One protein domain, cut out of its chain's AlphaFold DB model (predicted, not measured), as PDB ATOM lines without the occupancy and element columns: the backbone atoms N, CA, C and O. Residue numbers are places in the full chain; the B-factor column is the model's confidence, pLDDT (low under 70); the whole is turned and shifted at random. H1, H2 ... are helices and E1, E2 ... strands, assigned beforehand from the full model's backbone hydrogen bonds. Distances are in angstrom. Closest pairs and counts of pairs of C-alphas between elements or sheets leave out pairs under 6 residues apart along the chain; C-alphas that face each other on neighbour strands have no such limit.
ATOM      1  N   GLN A 296     -44.834  22.212   1.361       96.75
ATOM      2  CA  GLN A 296     -44.338  23.012   2.482       96.75
ATOM      3  C   GLN A 296     -43.694  24.320   2.037       96.75
ATOM      4  O   GLN A 296     -43.806  25.315   2.744       96.75
ATOM      5  N   TYR A 297     -42.976  24.301   0.911       98.06
ATOM      6  CA  TYR A 297     -42.426  25.502   0.288       98.06
ATOM      7  C   TYR A 297     -41.948  25.253  -1.147       98.06
ATOM      8  O   TYR A 297     -41.666  24.122  -1.562       98.06
ATOM      9  N   VAL A 298     -41.770  26.347  -1.891       98.56
ATOM     10  CA  VAL A 298     -41.062  26.368  -3.177       98.56
ATOM     11  C   VAL A 298     -39.600  26.730  -2.936       98.56
ATOM     12  O   VAL A 298     -39.294  27.750  -2.318       98.56
ATOM     13  N   LEU A 299     -38.684  25.910  -3.448       98.38
ATOM     14  CA  LEU A 299     -37.247  26.146  -3.369       98.38
ATOM     15  C   LEU A 299     -36.699  26.644  -4.705       98.38
ATOM     16  O   LEU A 299     -36.721  25.931  -5.712       98.38
ATOM     17  N   VAL A 300     -36.107  27.830  -4.674       98.44
ATOM     18  CA  VAL A 300     -35.236  28.351  -5.723       98.44
ATOM     19  C   VAL A 300     -33.804  27.967  -5.370       98.44
ATOM     20  O   VAL A 300     -33.215  28.528  -4.450       98.44
ATOM     21  N   SER A 301     -33.230  26.998  -6.077       98.00
ATOM     22  CA  SER A 301     -31.792  26.730  -5.989       98.00
ATOM     23  C   SER A 301     -31.073  27.532  -7.065       98.00
ATOM     24  O   SER A 301     -31.539  27.570  -8.202       98.00
ATOM     25  N   GLN A 302     -29.930  28.135  -6.753       97.69
ATOM     26  CA  GLN A 302     -29.121  28.835  -7.752       97.69
ATOM     27  C   GLN A 302     -27.622  28.737  -7.469       97.69
ATOM     28  O   GLN A 302     -27.210  28.508  -6.333       97.69
ATOM     29  N   VAL A 303     -26.803  28.960  -8.495       97.38
ATOM     30  CA  VAL A 303     -25.375  29.285  -8.308       97.38
ATOM     31  C   VAL A 303     -25.222  30.734  -7.828       97.38
ATOM     32  O   VAL A 303     -26.149  31.534  -7.999       97.38
ATOM     33  N   PRO A 304     -24.067  31.123  -7.251       97.56
ATOM     34  CA  PRO A 304     -23.839  32.496  -6.840       97.56
ATOM     35  C   PRO A 304     -23.982  33.428  -8.044       97.56
ATOM     36  O   PRO A 304     -23.400  33.191  -9.109       97.56
ATOM     37  N   ALA A 305     -24.767  34.483  -7.864       97.25
ATOM     38  CA  ALA A 305     -24.986  35.497  -8.874       97.25
ATOM     39  C   ALA A 305     -23.652  36.124  -9.276       97.25
ATOM     40  O   ALA A 305     -22.832  36.486  -8.429       97.25
ATOM     41  N   ARG A 306     -23.427  36.251 -10.582       97.12
ATOM     42  CA  ARG A 306     -22.234  36.882 -11.152       97.12
ATOM     43  C   ARG A 306     -22.599  38.280 -11.645       97.12
ATOM     44  O   ARG A 306     -23.541  38.393 -12.431       97.12
ATOM     45  N   PRO A 307     -21.882  39.334 -11.222       97.12
ATOM     46  CA  PRO A 307     -22.147  40.682 -11.704       97.12
ATOM     47  C   PRO A 307     -21.782  40.786 -13.189       97.12
ATOM     48  O   PRO A 307     -20.785  40.215 -13.638       97.12
ATOM     49  N   GLN A 308     -22.577  41.527 -13.953       96.50
ATOM     50  CA  GLN A 308     -22.345  41.820 -15.361       96.50
ATOM     51  C   GLN A 308     -22.162  43.327 -15.560       96.50
ATOM     52  O   GLN A 308     -23.086  44.113 -15.362       96.50
ATOM     53  N   GLY A 309     -20.985  43.732 -16.033       93.06
ATOM     54  CA  GLY A 309     -20.670  45.136 -16.296       93.06
ATOM     55  C   GLY A 309     -20.013  45.849 -15.113       93.06
ATOM     56  O   GLY A 309     -19.503  45.216 -14.191       93.06
ATOM     57  N   ARG A 310     -19.950  47.182 -15.194       88.62
ATOM     58  CA  ARG A 310     -19.369  48.030 -14.146       88.62
ATOM     59  C   ARG A 310     -20.444  48.439 -13.153       88.62
ATOM     60  O   ARG A 310     -21.522  48.857 -13.565       88.62
ATOM     61  N   ASP A 311     -20.089  48.357 -11.879       88.56
ATOM     62  CA  ASP A 311     -20.899  48.871 -10.786       88.56
ATOM     63  C   ASP A 311     -21.003  50.396 -10.887       88.56
ATOM     64  O   ASP A 311     -19.985  51.085 -11.023       88.56
ATOM     65  N   LYS A 312     -22.231  50.910 -10.888       91.25
ATOM     66  CA  LYS A 312     -22.514  52.343 -10.887       91.25
ATOM     67  C   LYS A 312     -23.262  52.659  -9.596       91.25
ATOM     68  O   LYS A 312     -24.325  52.079  -9.383       91.25
ATOM     69  N   PRO A 313     -22.755  53.581  -8.761       89.75
ATOM     70  CA  PRO A 313     -23.423  53.942  -7.518       89.75
ATOM     71  C   PRO A 313     -24.881  54.352  -7.766       89.75
ATOM     72  O   PRO A 313     -25.136  55.283  -8.527       89.75
ATOM     73  N   GLY A 314     -25.819  53.657  -7.119       87.94
ATOM     74  CA  GLY A 314     -27.257  53.939  -7.189       87.94
ATOM     75  C   GLY A 314     -28.031  53.210  -8.293       87.94
ATOM     76  O   GLY A 314     -29.257  53.156  -8.211       87.94
ATOM     77  N   ASP A 315     -27.357  52.601  -9.273       92.75
ATOM     78  CA  ASP A 315     -28.017  51.775 -10.288       92.75
ATOM     79  C   ASP A 315     -28.085  50.307  -9.825       92.75
ATOM     80  O   ASP A 315     -27.138  49.803  -9.216       92.75
ATOM     81  N   PRO A 316     -29.165  49.565 -10.138       95.00
ATOM     82  CA  PRO A 316     -29.215  48.140  -9.848       95.00
ATOM     83  C   PRO A 316     -28.145  47.375 -10.641       95.00
ATOM     84  O   PRO A 316     -27.997  47.539 -11.857       95.00
ATOM     85  N   MET A 317     -27.430  46.479  -9.960       96.88
ATOM     86  CA  MET A 317     -26.396  45.642 -10.564       96.88
ATOM     87  C   MET A 317     -27.033  44.594 -11.472       96.88
ATOM     88  O   MET A 317     -27.893  43.823 -11.044       96.88
ATOM     89  N   ARG A 318     -26.567  44.497 -12.719       97.50
ATOM     90  CA  ARG A 318     -26.947  43.381 -13.591       97.50
ATOM     91  C   ARG A 318     -26.278  42.112 -13.098       97.50
ATOM     92  O   ARG A 318     -25.072  42.092 -12.867       97.50
ATOM     93  N   THR A 319     -27.050  41.050 -12.955       97.62
ATOM     94  CA  THR A 319     -26.568  39.767 -12.448       97.62
ATOM     95  C   THR A 319     -26.972  38.633 -13.369       97.62
ATOM     96  O   THR A 319     -27.954  38.738 -14.103       97.62
ATOM     97  N   ALA A 320     -26.188  37.558 -13.342       97.50
ATOM     98  CA  ALA A 320     -26.539  36.302 -13.976       97.50
ATOM     99  C   ALA A 320     -26.217  35.111 -13.095       97.50
ATOM    100  O   ALA A 320     -25.135  35.034 -12.506       97.50
ATOM    101  N   GLN A 321     -27.134  34.154 -13.088       97.12
ATOM    102  CA  GLN A 321     -26.985  32.890 -12.388       97.12
ATOM    103  C   GLN A 321     -27.733  31.778 -13.117       97.12
ATOM    104  O   GLN A 321     -28.686  32.024 -13.851       97.12
ATOM    105  N   GLU A 322     -27.303  30.549 -12.886       97.69
ATOM    106  CA  GLU A 322     -28.085  29.351 -13.177       97.69
ATOM    107  C   GLU A 322     -29.099  29.105 -12.060       97.69
ATOM    108  O   GLU A 322     -28.743  29.199 -10.881       97.69
ATOM    109  N   VAL A 323     -30.352  28.829 -12.430       98.12
ATOM    110  CA  VAL A 323     -31.471  28.701 -11.485       98.12
ATOM    111  C   VAL A 323     -32.260  27.416 -11.731       98.12
ATOM    112  O   VAL A 323     -32.554  27.050 -12.868       98.12
ATOM    113  N   TRP A 324     -32.668  26.770 -10.644       98.00
ATOM    114  CA  TRP A 324     -33.531  25.593 -10.621       98.00
ATOM    115  C   TRP A 324     -34.706  25.823  -9.672       98.00
ATOM    116  O   TRP A 324     -34.538  26.392  -8.592       98.00
ATOM    117  N   LEU A 325     -35.884  25.332 -10.051       98.25
ATOM    118  CA  LEU A 325     -37.092  25.385  -9.231       98.25
ATOM    119  C   LEU A 325     -37.494  23.990  -8.771       98.25
ATOM    120  O   LEU A 325     -37.588  23.066  -9.583       98.25
ATOM    121  N   HIS A 326     -37.782  23.862  -7.480       98.31
ATOM    122  CA  HIS A 326     -38.242  22.621  -6.865       98.31
ATOM    123  C   HIS A 326     -39.421  22.880  -5.923       98.31
ATOM    124  O   HIS A 326     -39.512  23.947  -5.315       98.31
ATOM    125  N   LEU A 327     -40.278  21.876  -5.748       98.31
ATOM    126  CA  LEU A 327     -41.225  21.800  -4.633       98.31
ATOM    127  C   LEU A 327     -40.655  20.925  -3.530       98.31
ATOM    128  O   LEU A 327     -39.980  19.937  -3.819       98.31
ATOM    129  N   TYR A 328     -40.957  21.268  -2.283       97.94
ATOM    130  CA  TYR A 328     -40.646  20.435  -1.132       97.94
ATOM    131  C   TYR A 328     -41.922  20.050  -0.390       97.94
ATOM    132  O   TYR A 328     -42.712  20.922  -0.034       97.94
ATOM    133  N   ASP A 329     -42.102  18.753  -0.135       96.12
ATOM    134  CA  ASP A 329     -43.277  18.209   0.566       96.12
ATOM    135  C   ASP A 329     -43.037  17.908   2.055       96.12
ATOM    136  O   ASP A 329     -43.883  17.331   2.733       96.12
ATOM    137  N   GLY A 330     -41.855  18.249   2.575       92.94
ATOM    138  CA  GLY A 330     -41.418  17.830   3.909       92.94
ATOM    139  C   GLY A 330     -40.466  16.642   3.922       92.94
ATOM    140  O   GLY A 330     -39.788  16.430   4.927       92.94
ATOM    141  N   GLN A 331     -40.375  15.889   2.825       91.44
ATOM    142  CA  GLN A 331     -39.554  14.682   2.729       91.44
ATOM    143  C   GLN A 331     -38.630  14.691   1.517       91.44
ATOM    144  O   GLN A 331     -37.481  14.252   1.605       91.44
ATOM    145  N   ARG A 332     -39.129  15.138   0.366       96.12
ATOM    146  CA  ARG A 332     -38.461  15.026  -0.929       96.12
ATOM    147  C   ARG A 332     -38.584  16.321  -1.712       96.12
ATOM    148  O   ARG A 332     -39.518  17.100  -1.547       96.12
ATOM    149  N   PHE A 333     -37.611  16.524  -2.594       96.94
ATOM    150  CA  PHE A 333     -37.637  17.595  -3.576       96.94
ATOM    151  C   PHE A 333     -38.166  17.072  -4.905       96.94
ATOM    152  O   PHE A 333     -37.688  16.051  -5.402       96.94
ATOM    153  N   TYR A 334     -39.108  17.803  -5.489       97.81
ATOM    154  CA  TYR A 334     -39.691  17.502  -6.792       97.81
ATOM    155  C   TYR A 334     -39.243  18.589  -7.765       97.81
ATOM    156  O   TYR A 334     -39.601  19.755  -7.573       97.81
ATOM    157  N   PRO A 335     -38.418  18.256  -8.772       96.94
ATOM    158  CA  PRO A 335     -37.949  19.241  -9.733       96.94
ATOM    159  C   PRO A 335     -39.120  19.727 -10.592       96.94
ATOM    160  O   PRO A 335     -39.849  18.924 -11.175       96.94
ATOM    161  N   ILE A 336     -39.287  21.046 -10.677       97.50
ATOM    162  CA  ILE A 336     -40.246  21.677 -11.590       97.50
ATOM    163  C   ILE A 336     -39.554  21.977 -12.913       97.50
ATOM    164  O   ILE A 336     -40.006  21.543 -13.969       97.50
ATOM    165  N   ALA A 337     -38.480  22.767 -12.854       97.31
ATOM    166  CA  ALA A 337     -37.820  23.284 -14.041       97.31
ATOM    167  C   ALA A 337     -36.356  23.639 -13.761       97.31
ATOM    168  O   ALA A 337     -36.022  24.261 -12.750       97.31
ATOM    169  N   GLU A 338     -35.494  23.278 -14.706       96.69
ATOM    170  CA  GLU A 338     -34.086  23.674 -14.750       96.69
ATOM    171  C   GLU A 338     -33.967  24.862 -15.703       96.69
ATOM    172  O   GLU A 338     -33.956  24.699 -16.921       96.69
ATOM    173  N   LEU A 339     -33.973  26.079 -15.167       96.88
ATOM    174  CA  LEU A 339     -34.168  27.291 -15.969       96.88
ATOM    175  C   LEU A 339     -32.915  27.706 -16.748       96.88
ATOM    176  O   LEU A 339     -33.010  28.552 -17.639       96.88
ATOM    177  N   GLY A 340     -31.768  27.096 -16.437       95.50
ATOM    178  CA  GLY A 340     -30.479  27.446 -17.017       95.50
ATOM    179  C   GLY A 340     -30.044  28.838 -16.576       95.50
ATOM    180  O   GLY A 340     -30.385  29.283 -15.476       95.50
ATOM    181  N   ARG A 341     -29.290  29.531 -17.431       97.00
ATOM    182  CA  ARG A 341     -28.809  30.887 -17.153       97.00
ATOM    183  C   ARG A 341     -29.952  31.897 -17.232       97.00
ATOM    184  O   ARG A 341     -30.607  32.043 -18.261       97.00
ATOM    185  N   VAL A 342     -30.127  32.653 -16.156       97.56
ATOM    186  CA  VAL A 342     -31.114  33.720 -16.032       97.56
ATOM    187  C   VAL A 342     -30.394  35.013 -15.686       97.56
ATOM    188  O   VAL A 342     -29.655  35.078 -14.702       97.56
ATOM    189  N   ASP A 343     -30.621  36.041 -16.498       97.62
ATOM    190  CA  ASP A 343     -30.131  37.391 -16.246       97.62
ATOM    191  C   ASP A 343     -31.208  38.226 -15.527       97.62
ATOM    192  O   ASP A 343     -32.416  38.030 -15.715       97.62
ATOM    193  N   GLY A 344     -30.782  39.188 -14.715       96.81
ATOM    194  CA  GLY A 344     -31.685  40.145 -14.082       96.81
ATOM    195  C   GLY A 344     -30.959  41.243 -13.319       96.81
ATOM    196  O   GLY A 344     -29.806  41.563 -13.617       96.81
ATOM    197  N   LEU A 345     -31.658  41.851 -12.366       97.38
ATOM    198  CA  LEU A 345     -31.187  43.003 -11.603       97.38
ATOM    199  C   LEU A 345     -31.085  42.669 -10.111       97.38
ATOM    200  O   LEU A 345     -31.858  41.878  -9.581       97.38
ATOM    201  N   CYS A 346     -30.116  43.271  -9.433       96.44
ATOM    202  CA  CYS A 346     -29.929  43.181  -7.993       96.44
ATOM    203  C   CYS A 346     -29.842  44.600  -7.429       96.44
ATOM    204  O   CYS A 346     -28.932  45.352  -7.780       96.44
ATOM    205  N   HIS A 347     -30.791  44.971  -6.570       95.38
ATOM    206  CA  HIS A 347     -30.871  46.326  -6.018       95.38
ATOM    207  C   HIS A 347     -29.976  46.517  -4.785       95.38
ATOM    208  O   HIS A 347     -29.641  47.646  -4.444       95.38
ATOM    209  N   ALA A 348     -29.558  45.421  -4.145       93.94
ATOM    210  CA  ALA A 348     -28.737  45.414  -2.934       93.94
ATOM    211  C   ALA A 348     -27.470  44.560  -3.122       93.94
ATOM    212  O   ALA A 348     -27.203  43.630  -2.356       93.94
ATOM    213  N   TRP A 349     -26.697  44.834  -4.181       95.12
ATOM    214  CA  TRP A 349     -25.602  43.959  -4.617       95.12
ATOM    215  C   TRP A 349     -24.551  43.685  -3.542       95.12
ATOM    216  O   TRP A 349     -24.161  42.531  -3.369       95.12
ATOM    217  N   ASP A 350     -24.121  44.698  -2.792       93.88
ATOM    218  CA  ASP A 350     -23.098  44.523  -1.759       93.88
ATOM    219  C   ASP A 350     -23.556  43.587  -0.638       93.88
ATOM    220  O   ASP A 350     -22.823  42.678  -0.234       93.88
ATOM    221  N   GLU A 351     -24.798  43.744  -0.181       94.25
ATOM    222  CA  GLU A 351     -25.385  42.853   0.817       94.25
ATOM    223  C   GLU A 351     -25.542  41.444   0.270       94.25
ATOM    224  O   GLU A 351     -25.156  40.469   0.921       94.25
ATOM    225  N   VAL A 352     -26.099  41.336  -0.939       95.25
ATOM    226  CA  VAL A 352     -26.321  40.069  -1.617       95.25
ATOM    227  C   VAL A 352     -24.993  39.347  -1.741       95.25
ATOM    228  O   VAL A 352     -24.888  38.235  -1.240       95.25
ATOM    229  N   ARG A 353     -23.942  39.990  -2.259       94.94
ATOM    230  CA  ARG A 353     -22.576  39.459  -2.389       94.94
ATOM    231  C   ARG A 353     -22.018  38.878  -1.091       94.94
ATOM    232  O   ARG A 353     -21.377  37.829  -1.138       94.94
ATOM    233  N   GLN A 354     -22.247  39.515   0.057       94.69
ATOM    234  CA  GLN A 354     -21.833  38.951   1.349       94.69
ATOM    235  C   GLN A 354     -22.733  37.790   1.777       94.69
ATOM    236  O   GLN A 354     -22.244  36.766   2.251       94.69
ATOM    237  N   ARG A 355     -24.047  37.914   1.569       93.88
ATOM    238  CA  ARG A 355     -25.025  36.884   1.924       93.88
ATOM    239  C   ARG A 355     -24.846  35.601   1.111       93.88
ATOM    240  O   ARG A 355     -25.048  34.531   1.668       93.88
ATOM    241  N   GLN A 356     -24.459  35.645  -0.166       94.88
ATOM    242  CA  GLN A 356     -24.229  34.421  -0.971       94.88
ATOM    243  C   GLN A 356     -22.973  33.636  -0.559       94.88
ATOM    244  O   GLN A 356     -22.857  32.474  -0.922       94.88
ATOM    245  N   LYS A 357     -22.060  34.224   0.230       92.69
ATOM    246  CA  LYS A 357     -20.935  33.481   0.829       92.69
ATOM    247  C   LYS A 357     -21.374  32.583   1.986       92.69
ATOM    248  O   LYS A 357     -20.639  31.680   2.372       92.69
ATOM    249  N   LYS A 358     -22.535  32.866   2.584       91.56
ATOM    250  CA  LYS A 358     -23.100  32.064   3.667       91.56
ATOM    251  C   LYS A 358     -23.949  30.955   3.054       91.56
ATOM    252  O   LYS A 358     -24.886  31.234   2.313       91.56
ATOM    253  N   THR A 359     -23.621  29.712   3.387       88.88
ATOM    254  CA  THR A 359     -24.424  28.542   3.023       88.88
ATOM    255  C   THR A 359     -25.720  28.521   3.824       88.88
ATOM    256  O   THR A 359     -25.701  28.821   5.020       88.88
ATOM    257  N   GLY A 360     -26.817  28.105   3.199       90.19
ATOM    258  CA  GLY A 360     -28.094  27.906   3.875       90.19
ATOM    259  C   GLY A 360     -29.275  28.475   3.103       90.19
ATOM    260  O   GLY A 360     -29.130  29.334   2.231       90.19
ATOM    261  N   ARG A 361     -30.462  27.987   3.465       94.62
ATOM    262  CA  ARG A 361     -31.730  28.460   2.917       94.62
ATOM    263  C   ARG A 361     -32.106  29.779   3.569       94.62
ATOM    264  O   ARG A 361     -31.911  29.963   4.768       94.62
ATOM    265  N   ARG A 362     -32.668  30.686   2.782       95.81
ATOM    266  CA  ARG A 362     -33.199  31.960   3.272       95.81
ATOM    267  C   ARG A 362     -34.483  32.338   2.543       95.81
ATOM    268  O   ARG A 362     -34.646  31.910   1.402       95.81
ATOM    269  N   PRO A 363     -35.354  33.162   3.139       96.81
ATOM    270  CA  PRO A 363     -36.516  33.688   2.436       96.81
ATOM    271  C   PRO A 363     -36.094  34.431   1.168       96.81
ATOM    272  O   PRO A 363     -35.119  35.192   1.174       96.81
ATOM    273  N   LEU A 364     -36.814  34.200   0.072       96.25
ATOM    274  CA  LEU A 364     -36.568  34.915  -1.172       96.25
ATOM    275  C   LEU A 364     -37.023  36.376  -1.045       96.25
ATOM    276  O   LEU A 364     -38.188  36.642  -0.760       96.25
ATOM    277  N   ARG A 365     -36.128  37.320  -1.351       95.81
ATOM    278  CA  ARG A 365     -36.466  38.738  -1.523       95.81
ATOM    279  C   ARG A 365     -36.246  39.135  -2.976       95.81
ATOM    280  O   ARG A 365     -35.143  38.979  -3.496       95.81
ATOM    281  N   LEU A 366     -37.270  39.686  -3.626       95.94
ATOM    282  CA  LEU A 366     -37.146  40.150  -5.015       95.94
ATOM    283  C   LEU A 366     -36.154  41.317  -5.146       95.94
ATOM    284  O   LEU A 366     -35.527  41.452  -6.188       95.94
ATOM    285  N   ALA A 367     -35.939  42.099  -4.080       94.00
ATOM    286  CA  ALA A 367     -34.914  43.149  -4.035       94.00
ATOM    287  C   ALA A 367     -33.495  42.608  -4.253       94.00
ATOM    288  O   ALA A 367     -32.654  43.263  -4.879       94.00
ATOM    289  N   ASP A 368     -33.252  41.385  -3.784       95.88
ATOM    290  CA  ASP A 368     -31.971  40.716  -3.948       95.88
ATOM    291  C   ASP A 368     -31.800  40.168  -5.370       95.88
ATOM    292  O   ASP A 368     -30.688  40.164  -5.897       95.88
ATOM    293  N   TYR A 369     -32.892  39.700  -5.983       96.75
ATOM    294  CA  TYR A 369     -32.885  39.044  -7.289       96.75
ATOM    295  C   TYR A 369     -34.159  39.376  -8.089       96.75
ATOM    296  O   TYR A 369     -35.106  38.589  -8.139       96.75
ATOM    297  N   ASP A 370     -34.166  40.516  -8.783       97.38
ATOM    298  CA  ASP A 370     -35.190  40.866  -9.775       97.38
ATOM    299  C   ASP A 370     -34.874  40.150 -11.097       97.38
ATOM    300  O   ASP A 370     -34.369  40.729 -12.065       97.38
ATOM    301  N   THR A 371     -35.117  38.838 -11.119       97.75
ATOM    302  CA  THR A 371     -34.970  38.011 -12.325       97.75
ATOM    303  C   THR A 371     -36.277  37.292 -12.664       97.75
ATOM    304  O   THR A 371     -37.049  36.965 -11.757       97.75
ATOM    305  N   PRO A 372     -36.546  36.982 -13.949       98.06
ATOM    306  CA  PRO A 372     -37.758  36.266 -14.354       98.06
ATOM    307  C   PRO A 372     -38.008  34.966 -13.576       98.06
ATOM    308  O   PRO A 372     -39.156  34.631 -13.305       98.06
ATOM    309  N   ALA A 373     -36.946  34.259 -13.175       98.12
ATOM    310  CA  ALA A 373     -37.048  33.025 -12.398       98.12
ATOM    311  C   ALA A 373     -37.598  33.256 -10.986       98.12
ATOM    312  O   ALA A 373     -38.445  32.499 -10.524       98.12
ATOM    313  N   HIS A 374     -37.148  34.317 -10.317       98.06
ATOM    314  CA  HIS A 374     -37.589  34.657  -8.966       98.06
ATOM    315  C   HIS A 374     -39.025  35.182  -8.957       98.06
ATOM    316  O   HIS A 374     -39.796  34.831  -8.066       98.06
ATOM    317  N   HIS A 375     -39.418  35.940  -9.985       98.19
ATOM    318  CA  HIS A 375     -40.822  36.309 -10.193       98.19
ATOM    319  C   HIS A 375     -41.697  35.082 -10.448       98.19
ATOM    320  O   HIS A 375     -42.750  34.957  -9.834       98.19
ATOM    321  N   ALA A 376     -41.252  34.148 -11.292       98.25
ATOM    322  CA  ALA A 376     -41.979  32.908 -11.547       98.25
ATOM    323  C   ALA A 376     -42.138  32.055 -10.276       98.25
ATOM    324  O   ALA A 376     -43.224  31.543 -10.012       98.25
ATOM    325  N   ALA A 377     -41.087  31.954  -9.455       98.12
ATOM    326  CA  ALA A 377     -41.145  31.283  -8.159       98.12
ATOM    327  C   ALA A 377     -42.128  31.968  -7.201       98.12
ATOM    328  O   ALA A 377     -42.907  31.280  -6.548       98.12
ATOM    329  N   ARG A 378     -42.136  33.308  -7.163       97.56
ATOM    330  CA  ARG A 378     -43.065  34.070  -6.324       97.56
ATOM    331  C   ARG A 378     -44.520  33.861  -6.743       97.56
ATOM    332  O   ARG A 378     -45.370  33.606  -5.901       97.56
ATOM    333  N   GLN A 379     -44.800  33.894  -8.043       97.50
ATOM    334  CA  GLN A 379     -46.142  33.603  -8.545       97.50
ATOM    335  C   GLN A 379     -46.592  32.183  -8.233       97.50
ATOM    336  O   GLN A 379     -47.757  31.948  -7.924       97.50
ATOM    337  N   LEU A 380     -45.666  31.231  -8.332       97.62
ATOM    338  CA  LEU A 380     -45.942  29.857  -7.973       97.62
ATOM    339  C   LEU A 380     -46.315  29.754  -6.490       97.62
ATOM    340  O   LEU A 380     -47.321  29.134  -6.173       97.62
ATOM    341  N   THR A 381     -45.568  30.401  -5.594       97.44
ATOM    342  CA  THR A 381     -45.892  30.402  -4.161       97.44
ATOM    343  C   THR A 381     -47.185  31.117  -3.822       97.44
ATOM    344  O   THR A 381     -47.921  30.624  -2.976       97.44
ATOM    345  N   ASP A 382     -47.498  32.221  -4.504       96.88
ATOM    346  CA  ASP A 382     -48.754  32.944  -4.290       96.88
ATOM    347  C   ASP A 382     -49.961  32.052  -4.641       96.88
ATOM    348  O   ASP A 382     -50.994  32.112  -3.983       96.88
ATOM    349  N   VAL A 383     -49.824  31.187  -5.654       97.12
ATOM    350  CA  VAL A 383     -50.867  30.225  -6.048       97.12
ATOM    351  C   VAL A 383     -50.923  28.997  -5.148       97.12
ATOM    352  O   VAL A 383     -52.005  28.463  -4.924       97.12
ATOM    353  N   LEU A 384     -49.774  28.544  -4.651       97.31
ATOM    354  CA  LEU A 384     -49.679  27.405  -3.739       97.31
ATOM    355  C   LEU A 384     -49.951  27.781  -2.275       97.31
ATOM    356  O   LEU A 384     -49.981  26.885  -1.441       97.31
ATOM    357  N   GLU A 385     -50.137  29.070  -1.966       97.50
ATOM    358  CA  GLU A 385     -50.355  29.583  -0.604       97.50
ATOM    359  C   GLU A 385     -49.231  29.148   0.363       97.50
ATOM    360  O   GLU A 385     -49.476  28.741   1.497       97.50
ATOM    361  N   THR A 386     -47.978  29.208  -0.102       96.50
ATOM    362  CA  THR A 386     -46.803  28.670   0.606       96.50
ATOM    363  C   THR A 386     -45.614  29.634   0.552       96.50
ATOM    364  O   THR A 386     -45.650  30.639  -0.158       96.50
ATOM    365  N   ASP A 387     -44.536  29.336   1.273       97.12
ATOM    366  CA  ASP A 387     -43.344  30.187   1.310       97.12
ATOM    367  C   ASP A 387     -42.375  29.924   0.148       97.12
ATOM    368  O   ASP A 387     -42.266  28.812  -0.381       97.12
ATOM    369  N   THR A 388     -41.608  30.954  -0.237       97.62
ATOM    370  CA  THR A 388     -40.492  30.821  -1.188       97.62
ATOM    371  C   THR A 388     -39.153  30.901  -0.465       97.62
ATOM    372  O   THR A 388     -38.814  31.918   0.147       97.62
ATOM    373  N   TRP A 389     -38.337  29.868  -0.630       97.94
ATOM    374  CA  TRP A 389     -36.981  29.813  -0.099       97.94
ATOM    375  C   TRP A 389     -35.953  29.848  -1.222       97.94
ATOM    376  O   TRP A 389     -36.165  29.315  -2.308       97.94
ATOM    377  N   LEU A 390     -34.814  30.465  -0.940       97.88
ATOM    378  CA  LEU A 390     -33.652  30.562  -1.805       97.88
ATOM    379  C   LEU A 390     -32.494  29.777  -1.189       97.88
ATOM    380  O   LEU A 390     -32.154  29.988  -0.024       97.88
ATOM    381  N   ASP A 391     -31.858  28.931  -1.991       97.50
ATOM    382  CA  ASP A 391     -30.644  28.191  -1.650       97.50
ATOM    383  C   ASP A 391     -29.544  28.488  -2.674       97.50
ATOM    384  O   ASP A 391     -29.720  28.275  -3.876       97.50
ATOM    385  N   VAL A 392     -28.410  29.004  -2.198       96.50
ATOM    386  CA  VAL A 392     -27.251  29.299  -3.046       96.50
ATOM    387  C   VAL A 392     -26.241  28.169  -2.901       96.50
ATOM    388  O   VAL A 392     -25.641  27.998  -1.839       96.50
ATOM    389  N   ARG A 393     -26.047  27.409  -3.979       91.56
ATOM    390  CA  ARG A 393     -25.087  26.302  -4.039       91.56
ATOM    391  C   ARG A 393     -23.683  26.874  -4.216       91.56
ATOM    392  O   ARG A 393     -23.460  27.627  -5.159       91.56
ATOM    393  N   ALA A 394     -22.787  26.561  -3.281       80.12
ATOM    394  CA  ALA A 394     -21.394  27.009  -3.299       80.12
ATOM    395  C   ALA A 394     -20.553  26.262  -4.340       80.12
ATOM    396  O   ALA A 394     -20.824  25.056  -4.550       80.12
TER     397      ALA A 394
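What this domain is: This is residues 296 to 394 of the 394 residues of an uncharacterized protein of Chloroflexi bacterium (UniProt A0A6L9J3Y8). A strongly twisted sheet of five strands has helix H2 packed on one face, and the two long strands E2 and E3, joined as a hairpin, both bend and run on beyond the helix as a two-strand arm. The small helix H1 sits by the far end of that arm, on the opposite face of the sheet. The printed part has 99 residues, with two named helices and five named strands in the order E1 E2 E3 H1 E4 H2 E5; the sheet, E3 E2 E1 E5 E4, is mixed, and the class is mixed, helices and strands. The whole is compact by its radius of gyration of the C-alphas, 13.2 A, yet elongated in outline, with spans of 42 by 25 by 21 A.

How they stand to each other: E1, residues 297 to 302, is an inner strand. E2, residues 317 to 328, is its antiparallel neighbour, with N 301 and O 324 at 2.9 A, within hydrogen-bond range. E3, residues 333 to 346, is antiparallel to E2, with N 334 and O 327 at 2.8 A and N 346 and O 317 at 2.8 A. E1, E2 and E3 form a meander, each strand the antiparallel neighbour of the one before; E1 and E2 are a hairpin, and so are E2 and E3. E2 bends by 64 degrees at residue 320, and E3 by 85 degrees at residue 343. Residues 306 to 307 pair, antiparallel, with residues 319 to 320 of E2. H1, residues 349 to 355, is on the sheet at a height of 7.2 A over it and over none of its strands, only just: 2 of its 7 C-alphas fall on E3. The closest C-alphas of E2 and H1, those of Met 317 and Trp 349, are 6.2 A apart. E4, residues 361 to 363, is an edge strand. H2, residues 372 to 384, is on the opposite face from H1; the sheet with H2 on one face makes two layers. The closest C-alphas of H2 and E1 are those of Thr 381 and Val 298, 6.4 A apart; for H2 and E3 they are those of Ala 373 and Val 342, 7.0 A. H1 and H2 are apart. E5, residues 387 to 392, is parallel to E1, with N 300 and O 389 at 2.8 A, and antiparallel to E4, with N 390 and O 362 at 2.8 A. In H1 and H2 every O i to N i+4 pair is within hydrogen-bond range.

Where its parts are: E1 begins at C-alpha 297, (-42.426, 25.502, 0.288). From first to last C-alpha E2 measures 30.5 A, E3 27.1 A and H2 18.3 A. E5 ends at C-alpha 392, (-27.251, 29.299, -3.046).

The domain as a whole: The C-alphas of Pro 313 and Gln 331, the two farthest apart, are 43.7 A apart. The printed part has no cut. The link from E1 to E2, residues 303 to 316, is long. Mean pLDDT of the printed part is 95.9, and no printed residue is under 70.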